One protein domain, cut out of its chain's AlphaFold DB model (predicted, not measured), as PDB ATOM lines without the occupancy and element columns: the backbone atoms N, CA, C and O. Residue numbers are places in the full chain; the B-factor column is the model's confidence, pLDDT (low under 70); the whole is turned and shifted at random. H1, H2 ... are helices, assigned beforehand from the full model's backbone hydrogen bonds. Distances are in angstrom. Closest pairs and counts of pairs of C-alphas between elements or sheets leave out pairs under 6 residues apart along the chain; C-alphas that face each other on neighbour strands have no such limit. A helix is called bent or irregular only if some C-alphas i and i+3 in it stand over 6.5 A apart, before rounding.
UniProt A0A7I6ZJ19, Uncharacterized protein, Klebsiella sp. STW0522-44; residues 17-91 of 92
ATOM      1  N   ASN A  17      -7.028  89.978  -4.345       97.56
ATOM      2  CA  ASN A  17      -6.117  88.923  -3.908       97.56
ATOM      3  C   ASN A  17      -4.841  89.485  -3.251       97.56
ATOM      4  O   ASN A  17      -4.451  89.036  -2.175       97.56
ATOM      5  N   LEU A  18      -4.224  90.508  -3.854       98.19
ATOM      6  CA  LEU A  18      -3.052  91.177  -3.281       98.19
ATOM      7  C   LEU A  18      -3.368  91.792  -1.910       98.19
ATOM      8  O   LEU A  18      -2.600  91.615  -0.968       98.19
ATOM      9  N   MET A  19      -4.507  92.482  -1.778       97.25
ATOM     10  CA  MET A  19      -4.936  93.064  -0.501       97.25
ATOM     11  C   MET A  19      -5.203  91.987   0.555       97.25
ATOM     12  O   MET A  19      -4.769  92.136   1.696       97.25
ATOM     13  N   ALA A  20      -5.861  90.890   0.175       97.50
ATOM     14  CA  ALA A  20      -6.153  89.781   1.077       97.50
ATOM     15  C   ALA A  20      -4.872  89.171   1.660       97.50
ATOM     16  O   ALA A  20      -4.782  88.971   2.868       97.50
ATOM     17  N   ALA A  21      -3.849  88.951   0.832       98.00
ATOM     18  CA  ALA A  21      -2.564  88.444   1.302       98.00
ATOM     19  C   ALA A  21      -1.897  89.383   2.321       98.00
ATOM     20  O   ALA A  21      -1.402  88.924   3.348       98.00
ATOM     21  N   VAL A  22      -1.926  90.700   2.078       97.94
ATOM     22  CA  VAL A  22      -1.371  91.689   3.015       97.94
ATOM     23  C   VAL A  22      -2.108  91.666   4.356       97.94
ATOM     24  O   VAL A  22      -1.465  91.702   5.405       97.94
ATOM     25  N   LEU A  23      -3.439  91.566   4.336       97.50
ATOM     26  CA  LEU A  23      -4.248  91.471   5.553       97.50
ATOM     27  C   LEU A  23      -3.932  90.196   6.342       97.50
ATOM     28  O   LEU A  23      -3.742  90.265   7.553       97.50
ATOM     29  N   VAL A  24      -3.779  89.058   5.662       97.88
ATOM     30  CA  VAL A  24      -3.347  87.809   6.306       97.88
ATOM     31  C   VAL A  24      -1.957  87.963   6.927       97.88
ATOM     32  O   VAL A  24      -1.742  87.510   8.050       97.88
ATOM     33  N   CYS A  25      -1.015  88.639   6.259       97.50
ATOM     34  CA  CYS A  25       0.300  88.916   6.840       97.50
ATOM     35  C   CYS A  25       0.211  89.773   8.110       97.50
ATOM     36  O   CYS A  25       0.871  89.444   9.093       97.50
ATOM     37  N   LEU A  26      -0.614  90.824   8.106       96.94
ATOM     38  CA  LEU A  26      -0.856  91.662   9.285       96.94
ATOM     39  C   LEU A  26      -1.473  90.845  10.435       96.94
ATOM     40  O   LEU A  26      -1.061  90.971  11.585       96.94
ATOM     41  N   GLU A  27      -2.434  89.971  10.135       97.56
ATOM     42  CA  GLU A  27      -3.039  89.101  11.146       97.56
ATOM     43  C   GLU A  27      -2.041  88.107  11.743       97.56
ATOM     44  O   GLU A  27      -2.030  87.908  12.958       97.56
ATOM     45  N   LEU A  28      -1.202  87.489  10.909       97.88
ATOM     46  CA  LEU A  28      -0.145  86.585  11.365       97.88
ATOM     47  C   LEU A  28       0.885  87.320  12.220       97.88
ATOM     48  O   LEU A  28       1.341  86.779  13.230       97.88
ATOM     49  N   GLU A  29       1.225  88.552  11.853       97.94
ATOM     50  CA  GLU A  29       2.134  89.381  12.634       97.94
ATOM     51  C   GLU A  29       1.599  89.604  14.051       97.94
ATOM     52  O   GLU A  29       2.304  89.340  15.022       97.94
ATOM     53  N   VAL A  30       0.329  89.996  14.180       97.69
ATOM     54  CA  VAL A  30      -0.309  90.252  15.480       97.69
ATOM     55  C   VAL A  30      -0.527  88.967  16.282       97.69
ATOM     56  O   VAL A  30      -0.283  88.945  17.486       97.69
ATOM     57  N   LYS A  31      -1.010  87.894  15.643       97.75
ATOM     58  CA  LYS A  31      -1.450  86.673  16.342       97.75
ATOM     59  C   LYS A  31      -0.313  85.695  16.636       97.75
ATOM     60  O   LYS A  31      -0.436  84.898  17.562       97.75
ATOM     61  N   VAL A  32       0.757  85.711  15.839       97.69
ATOM     62  CA  VAL A  32       1.815  84.691  15.888       97.69
ATOM     63  C   VAL A  32       3.181  85.322  16.113       97.69
ATOM     64  O   VAL A  32       3.853  84.969  17.080       97.69
ATOM     65  N   VAL A  33       3.592  86.261  15.256       97.06
ATOM     66  CA  VAL A  33       4.970  86.778  15.278       97.06
ATOM     67  C   VAL A  33       5.229  87.628  16.514       97.06
ATOM     68  O   VAL A  33       6.190  87.363  17.234       97.06
ATOM     69  N   ALA A  34       4.374  88.613  16.790       97.38
ATOM     70  CA  ALA A  34       4.557  89.516  17.917       97.38
ATOM     71  C   ALA A  34       4.617  88.751  19.255       97.38
ATOM     72  O   ALA A  34       5.639  88.874  19.932       97.38
ATOM     73  N   PRO A  35       3.664  87.858  19.602       97.62
ATOM     74  CA  PRO A  35       3.742  87.091  20.848       97.62
ATOM     75  C   PRO A  35       5.007  86.231  20.968       97.62
ATOM     76  O   PRO A  35       5.595  86.125  22.046       97.62
ATOM     77  N   GLN A  36       5.446  85.607  19.869       97.12
ATOM     78  CA  GLN A  36       6.660  84.787  19.868       97.12
ATOM     79  C   GLN A  36       7.917  85.634  20.088       97.12
ATOM     80  O   GLN A  36       8.773  85.263  20.892       97.12
ATOM     81  N   MET A  37       8.015  86.781  19.414       96.06
ATOM     82  CA  MET A  37       9.155  87.690  19.524       96.06
ATOM     83  C   MET A  37       9.223  88.357  20.897       96.06
ATOM     84  O   MET A  37      10.307  88.457  21.474       96.06
ATOM     85  N   GLU A  38       8.084  88.756  21.460       97.44
ATOM     86  CA  GLU A  38       8.014  89.320  22.811       97.44
ATOM     87  C   GLU A  38       8.444  88.295  23.858       97.44
ATOM     88  O   GLU A  38       9.259  88.601  24.727       97.44
ATOM     89  N   LYS A  39       7.985  87.043  23.727       97.12
ATOM     90  CA  LYS A  39       8.406  85.948  24.608       97.12
ATOM     91  C   LYS A  39       9.904  85.650  24.495       97.12
ATOM     92  O   LYS A  39      10.539  85.372  25.507       97.12
ATOM     93  N   ALA A  40      10.461  85.682  23.284       96.00
ATOM     94  CA  ALA A  40      11.868  85.367  23.046       96.00
ATOM     95  C   ALA A  40      12.820  86.487  23.492       96.00
ATOM     96  O   ALA A  40      13.915  86.211  23.974       96.00
ATOM     97  N   THR A  41      12.419  87.748  23.319       95.06
ATOM     98  CA  THR A  41      13.291  88.912  23.556       95.06
ATOM     99  C   THR A  41      13.024  89.623  24.881       95.06
ATOM    100  O   THR A  41      13.854  90.420  25.319       95.06
ATOM    101  N   GLY A  42      11.864  89.386  25.502       96.44
ATOM    102  CA  GLY A  42      11.385  90.119  26.676       96.44
ATOM    103  C   GLY A  42      11.007  91.578  26.394       96.44
ATOM    104  O   GLY A  42      10.740  92.329  27.330       96.44
ATOM    105  N   LYS A  43      11.009  92.010  25.127       95.56
ATOM    106  CA  LYS A  43      10.704  93.383  24.703       95.56
ATOM    107  C   LYS A  43       9.408  93.406  23.914       95.56
ATOM    108  O   LYS A  43       9.148  92.479  23.159       95.56
ATOM    109  N   LYS A  44       8.648  94.494  24.041       96.12
ATOM    110  CA  LYS A  44       7.441  94.729  23.241       96.12
ATOM    111  C   LYS A  44       7.774  94.735  21.745       96.12
ATOM    112  O   LYS A  44       8.776  95.328  21.344       96.12
ATOM    113  N   TYR A  45       6.922  94.108  20.941       96.31
ATOM    114  CA  TYR A  45       7.079  94.076  19.494       96.31
ATOM    115  C   TYR A  45       6.805  95.454  18.878       96.31
ATOM    116  O   TYR A  45       5.816  96.113  19.215       96.31
ATOM    117  N   ASP A  46       7.669  95.881  17.956       96.31
ATOM    118  CA  ASP A  46       7.503  97.125  17.206       96.31
ATOM    119  C   ASP A  46       6.991  96.847  15.787       96.31
ATOM    120  O   ASP A  46       7.745  96.478  14.886       96.31
ATOM    121  N   PHE A  47       5.694  97.075  15.584       95.25
ATOM    122  CA  PHE A  47       5.032  96.929  14.285       95.25
ATOM    123  C   PHE A  47       5.480  97.978  13.252       95.25
ATOM    124  O   PHE A  47       5.295  97.772  12.050       95.25
ATOM    125  N   GLN A  48       6.053  99.101  13.695       94.12
ATOM    126  CA  GLN A  48       6.506 100.186  12.819       94.12
ATOM    127  C   GLN A  48       7.953 100.007  12.354       94.12
ATOM    128  O   GLN A  48       8.373 100.685  11.414       94.12
ATOM    129  N   SER A  49       8.693  99.076  12.963       94.56
ATOM    130  CA  SER A  49      10.066  98.769  12.581       94.56
ATOM    131  C   SER A  49      10.159  98.388  11.096       94.56
ATOM    132  O   SER A  49       9.327  97.612  10.616       94.56
ATOM    133  N   PRO A  50      11.185  98.846  10.353       92.88
ATOM    134  CA  PRO A  50      11.461  98.368   8.996       92.88
ATOM    135  C   PRO A  50      11.609  96.841   8.899       92.88
ATOM    136  O   PRO A  50      11.335  96.269   7.842       92.88
ATOM    137  N   ASP A  51      12.000  96.212  10.011       93.69
ATOM    138  CA  ASP A  51      12.211  94.772  10.151       93.69
ATOM    139  C   ASP A  51      10.992  94.036  10.733       93.69
ATOM    140  O   ASP A  51      11.067  92.838  11.015       93.69
ATOM    141  N   SER A  52       9.857  94.724  10.914       95.88
ATOM    142  CA  SER A  52       8.604  94.059  11.272       95.88
ATOM    143  C   SER A  52       8.191  93.078  10.169       95.88
ATOM    144  O   SER A  52       8.539  93.241   8.994       95.88
ATOM    145  N   TYR A  53       7.471  92.023  10.534       96.75
ATOM    146  CA  TYR A  53       7.128  90.934   9.622       96.75
ATOM    147  C   TYR A  53       6.390  91.445   8.385       96.75
ATOM    148  O   TYR A  53       6.745  91.095   7.252       96.75
ATOM    149  N   LEU A  54       5.405  92.324   8.590       97.12
ATOM    150  CA  LEU A  54       4.671  92.924   7.486       97.12
ATOM    151  C   LEU A  54       5.576  93.827   6.642       97.12
ATOM    152  O   LEU A  54       5.533  93.751   5.412       97.12
ATOM    153  N   ASN A  55       6.423  94.654   7.260       96.56
ATOM    154  CA  ASN A  55       7.301  95.552   6.512       96.56
ATOM    155  C   ASN A  55       8.331  94.784   5.678       96.56
ATOM    156  O   ASN A  55       8.533  95.119   4.506       96.56
ATOM    157  N   VAL A  56       8.901  93.701   6.208       97.75
ATOM    158  CA  VAL A  56       9.779  92.792   5.456       97.75
ATOM    159  C   VAL A  56       9.033  92.169   4.276       97.75
ATOM    160  O   VAL A  56       9.555  92.170   3.156       97.75
ATOM    161  N   PHE A  57       7.807  91.678   4.487       97.75
ATOM    162  CA  PHE A  57       6.979  91.125   3.412       97.75
ATOM    163  C   PHE A  57       6.712  92.161   2.310       97.75
ATOM    164  O   PHE A  57       6.966  91.891   1.134       97.75
ATOM    165  N   LEU A  58       6.263  93.365   2.669       97.50
ATOM    166  CA  LEU A  58       5.952  94.426   1.709       97.50
ATOM    167  C   LEU A  58       7.201  94.924   0.971       97.50
ATOM    168  O   LEU A  58       7.147  95.193  -0.227       97.50
ATOM    169  N   ASN A  59       8.340  95.042   1.656       96.69
ATOM    170  CA  ASN A  59       9.590  95.491   1.042       96.69
ATOM    171  C   ASN A  59      10.121  94.494   0.005       96.69
ATOM    172  O   ASN A  59      10.671  94.920  -1.009       96.69
ATOM    173  N   LYS A  60       9.903  93.189   0.215       97.25
ATOM    174  CA  LYS A  60      10.260  92.138  -0.751       97.25
ATOM    175  C   LYS A  60       9.259  91.998  -1.902       97.25
ATOM    176  O   LYS A  60       9.616  91.443  -2.935       97.25
ATOM    177  N   ASN A  61       8.034  92.504  -1.744       97.44
ATOM    178  CA  ASN A  61       6.934  92.301  -2.688       97.44
ATOM    179  C   ASN A  61       6.296  93.643  -3.127       97.44
ATOM    180  O   ASN A  61       5.254  94.048  -2.597       97.44
ATOM    181  N   PRO A  62       6.879  94.347  -4.122       96.56
ATOM    182  CA  PRO A  62       6.460  95.699  -4.512       96.56
ATOM    183  C   PRO A  62       4.995  95.837  -4.947       96.56
ATOM    184  O   PRO A  62       4.372  96.864  -4.676       96.56
ATOM    185  N   GLU A  63       4.421  94.820  -5.595       97.19
ATOM    186  CA  GLU A  63       3.015  94.837  -6.030       97.19
ATOM    187  C   GLU A  63       2.047  94.864  -4.842       97.19
ATOM    188  O   GLU A  63       1.107  95.662  -4.813       97.19
ATOM    189  N   TYR A  64       2.337  94.069  -3.811       97.94
ATOM    190  CA  TYR A  64       1.580  94.032  -2.561       97.94
ATOM    191  C   TYR A  64       1.742  95.348  -1.800       97.94
ATOM    192  O   TYR A  64       0.759  95.920  -1.333       97.94
ATOM    193  N   LYS A  65       2.963  95.899  -1.759       97.50
ATOM    194  CA  LYS A  65       3.234  97.223  -1.174       97.50
ATOM    195  C   LYS A  65       2.462  98.338  -1.867       97.50
ATOM    196  O   LYS A  65       1.949  99.235  -1.197       97.50
ATOM    197  N   ARG A  66       2.359  98.296  -3.196       97.38
ATOM    198  CA  ARG A  66       1.566  99.260  -3.964       97.38
ATOM    199  C   ARG A  66       0.078  99.137  -3.635       97.38
ATOM    200  O   ARG A  66      -0.540 100.158  -3.345       97.38
ATOM    201  N   ALA A  67      -0.473  97.922  -3.650       97.00
ATOM    202  CA  ALA A  67      -1.876  97.678  -3.309       97.00
ATOM    203  C   ALA A  67      -2.195  98.132  -1.873       97.00
ATOM    204  O   ALA A  67      -3.173  98.842  -1.654       97.00
ATOM    205  N   TRP A  68      -1.316  97.818  -0.918       97.06
ATOM    206  CA  TRP A  68      -1.454  98.226   0.480       97.06
ATOM    207  C   TRP A  68      -1.477  99.744   0.660       97.06
ATOM    208  O   TRP A  68      -2.342 100.279   1.348       97.06
ATOM    209  N   LYS A  69      -0.568 100.468  -0.006       96.69
ATOM    210  CA  LYS A  69      -0.546 101.938   0.039       96.69
ATOM    211  C   LYS A  69      -1.836 102.559  -0.494       96.69
ATOM    212  O   LYS A  69      -2.315 103.534   0.081       96.69
ATOM    213  N   LEU A  70      -2.377 102.017  -1.586       96.69
ATOM    214  CA  LEU A  70      -3.645 102.485  -2.150       96.69
ATOM    215  C   LEU A  70      -4.801 102.220  -1.184       96.69
ATOM    216  O   LEU A  70      -5.539 103.145  -0.868       96.69
ATOM    217  N   LEU A  71      -4.878 101.008  -0.626       95.94
ATOM    218  CA  LEU A  71      -5.891 100.656   0.364       95.94
ATOM    219  C   LEU A  71      -5.863 101.592   1.580       95.94
ATOM    220  O   LEU A  71      -6.909 102.076   1.996       95.94
ATOM    221  N   LEU A  72      -4.683 101.881   2.139       95.31
ATOM    222  CA  LEU A  72      -4.561 102.789   3.284       95.31
ATOM    223  C   LEU A  72      -5.005 104.216   2.951       95.31
ATOM    224  O   LEU A  72      -5.668 104.860   3.765       95.31
ATOM    225  N   LYS A  73      -4.666 104.704   1.753       96.38
ATOM    226  CA  LYS A  73      -5.109 106.016   1.275       96.38
ATOM    227  C   LYS A  73      -6.634 106.074   1.167       96.38
ATOM    228  O   LYS A  73      -7.243 107.024   1.664       96.38
ATOM    229  N   ASP A  74      -7.240 105.066   0.548       95.62
ATOM    230  CA  ASP A  74      -8.685 105.028   0.327       95.62
ATOM    231  C   ASP A  74      -9.438 104.824   1.647       95.62
ATOM    232  O   ASP A  74     -10.420 105.521   1.904       95.62
ATOM    233  N   LYS A  75      -8.918 103.979   2.549       95.19
ATOM    234  CA  LYS A  75      -9.423 103.821   3.921       95.19
ATOM    235  C   LYS A  75      -9.467 105.158   4.657       95.19
ATOM    236  O   LYS A  75     -10.524 105.534   5.149       95.19
ATOM    237  N   ALA A  76      -8.364 105.909   4.667       94.94
ATOM    238  CA  ALA A  76      -8.315 107.222   5.313       94.94
ATOM    239  C   ALA A  76      -9.279 108.235   4.663       94.94
ATOM    240  O   ALA A  76      -9.799 109.139   5.319       94.94
ATOM    241  N   SER A  77      -9.531 108.108   3.358       95.00
ATOM    242  CA  SER A  77     -10.530 108.925   2.670       95.00
ATOM    243  C   SER A  77     -11.953 108.587   3.116       95.00
ATOM    244  O   SER A  77     -12.719 109.498   3.430       95.00
ATOM    245  N   HIS A  78     -12.291 107.299   3.189       95.19
ATOM    246  CA  HIS A  78     -13.595 106.836   3.664       95.19
ATOM    247  C   HIS A  78     -13.835 107.190   5.132       95.19
ATOM    248  O   HIS A  78     -14.909 107.683   5.457       95.19
ATOM    249  N   GLU A  79     -12.836 107.022   5.999       93.56
ATOM    250  CA  GLU A  79     -12.931 107.390   7.417       93.56
ATOM    251  C   GLU A  79     -13.279 108.867   7.597       93.56
ATOM    252  O   GLU A  79     -14.193 109.192   8.349       93.56
ATOM    253  N   ARG A  80     -12.617 109.766   6.859       92.69
ATOM    254  CA  ARG A  80     -12.945 111.200   6.893       92.69
ATOM    255  C   ARG A  80     -14.371 111.472   6.424       92.69
ATOM    256  O   ARG A  80     -15.100 112.176   7.112       92.69
ATOM    257  N   GLY A  81     -14.778 110.879   5.300       93.19
ATOM    258  CA  GLY A  81     -16.131 111.058   4.767       93.19
ATOM    259  C   GLY A  81     -17.216 110.572   5.731       93.19
ATOM    260  O   GLY A  81     -18.203 111.270   5.952       93.19
ATOM    261  N   PHE A  82     -17.014 109.412   6.358       92.50
ATOM    262  CA  PHE A  82     -17.957 108.866   7.335       92.50
ATOM    263  C   PHE A  82     -18.000 109.686   8.626       92.50
ATOM    264  O   PHE A  82     -19.080 109.895   9.169       92.50
ATOM    265  N   LEU A  83     -16.861 110.206   9.093       92.19
ATOM    266  CA  LEU A  83     -16.824 111.103  10.251       92.19
ATOM    267  C   LEU A  83     -17.552 112.425   9.979       92.19
ATOM    268  O   LEU A  83     -18.298 112.899  10.832       92.19
ATOM    269  N   GLU A  84     -17.362 113.019   8.801       91.81
ATOM    270  CA  GLU A  84     -18.079 114.236   8.403       91.81
ATOM    271  C   GLU A  84     -19.587 114.002   8.303       91.81
ATOM    272  O   GLU A  84     -20.369 114.837   8.759       91.81
ATOM    273  N   GLN A  85     -20.000 112.864   7.740       91.31
ATOM    274  CA  GLN A  85     -21.409 112.488   7.681       91.31
ATOM    275  C   GLN A  85     -21.999 112.315   9.088       91.31
ATOM    276  O   GLN A  85     -23.035 112.906   9.382       91.31
ATOM    277  N   ALA A  86     -21.308 111.594   9.974       91.19
ATOM    278  CA  ALA A  86     -21.758 111.383  11.347       91.19
ATOM    279  C   ALA A  86     -21.886 112.696  12.142       91.19
ATOM    280  O   ALA A  86     -22.807 112.836  12.941       91.19
ATOM    281  N   ARG A  87     -20.999 113.679  11.924       89.50
ATOM    282  CA  ARG A  87     -21.105 115.012  12.554       89.50
ATOM    283  C   ARG A  87     -22.349 115.768  12.089       89.50
ATOM    284  O   ARG A  87     -23.117 116.247  12.915       89.50
ATOM    285  N   ARG A  88     -22.606 115.772  10.775       86.75
ATOM    286  CA  ARG A  88     -23.801 116.405  10.187       86.75
ATOM    287  C   ARG A  88     -25.101 115.775  10.677       86.75
ATOM    288  O   ARG A  88     -26.070 116.493  10.897       86.75
ATOM    289  N   GLU A  89     -25.127 114.453  10.829       87.56
ATOM    290  CA  GLU A  89     -26.295 113.719  11.334       87.56
ATOM    291  C   GLU A  89     -26.542 113.967  12.831       87.56
ATOM    292  O   GLU A  89     -27.693 113.967  13.260       87.56
ATOM    293  N   ASN A  90     -25.488 114.241  13.609       82.00
ATOM    294  CA  ASN A  90     -25.573 114.498  15.051       82.00
ATOM    295  C   ASN A  90     -25.660 115.990  15.431       82.00
ATOM    296  O   ASN A  90     -25.708 116.302  16.619       82.00
ATOM    297  N   GLY A  91     -25.734 116.907  14.460       63.12
ATOM    298  CA  GLY A  91     -25.974 118.331  14.716       63.12
ATOM    299  C   GLY A  91     -24.807 119.093  15.355       63.12
ATOM    300  O   GLY A  91     -25.060 120.101  16.015       63.12
TER     301      GLY A  91
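AT A GLANCE: This is residues 17 to 91 of the 92 residues of an uncharacterized protein of Klebsiella sp. STW0522-44 (UniProt A0A7I6ZJ19). A bent helix, H1, and a short helix, H2, make a small body together with the first part of a long helix, H3, whose residues 72 to 90 stick out of it as an arm, with residue 91 at the tip. H3 and the first arm of H1, H1a, make a corner where both begin, like an L, and H2 packs beside H1a. The printed part has 75 residues, with three named helices in the order H1, H2, H3 and no named strand; the class is all helix. The whole is loose, with a radius of gyration of the C-alphas of 16.2 A, and it is elongated, spanning 51 by 30 by 19 A.

HOW THE PARTS SIT: H1, residues 17 to 41, was assigned as one helix by its hydrogen bonds, but it is bent: C-alphas 31 and 34 are 6.8 A apart. Its arms H1a, residues 17 to 31, and H1b, residues 34 to 41, are near each other and stand at a steep tilt of 44 degrees. H1a and H2, residues 53 to 60, touch, their closest C-alphas being those of Leu 26 and Leu 54 at 5.9 A. They run opposite ways at a shallow tilt of 34.6 degrees, only just short of steep. Residues 18 to 22 of H1a touch residues 63 to 71 of H3, which holds residues 62 to 90; the closest C-alphas, of Leu 18 and Tyr 64, are 5.5 A apart. The lines of H1a and H3 are about perpendicular, at 81 degrees. H2 and H3 touch only at the corner by their link, and only just, with 3 pairs of C-alphas within 8 A; the closest, of Leu 58 and Lys 65, are 4.8 A apart. H2 and H3 run opposite ways at a steep tilt of 55 degrees. H1b is apart from both H2 and H3. In H1a, H1b, H2 and H3 every O i to N i+4 pair is within hydrogen-bond range.

IN THESE COORDINATES: H1a begins at C-alpha 17, at (-6.117, 88.923, -3.908), and is 20.9 A long. H1b is 10.4 A long and ends at C-alpha 41, at (13.291, 88.912, 23.556). H2 is 10.9 A long. H3 runs 42.0 A to C-alpha 90, at (-25.573, 114.498, 15.051).

THE WHOLE: The C-alphas farthest apart, of Ala 40 and Gly 91, are 50.9 A apart. Residues 72 to 91, of which 72 to 90 belong to H3, stand free; the body without them spans 34 by 18 by 15 A. The link from H1 to H2, 11 residues, is long, and that from H2 to H3 is tight. The printed part has no cut. The mean pLDDT of the printed part is 95.2, and residue 91 alone is under 70.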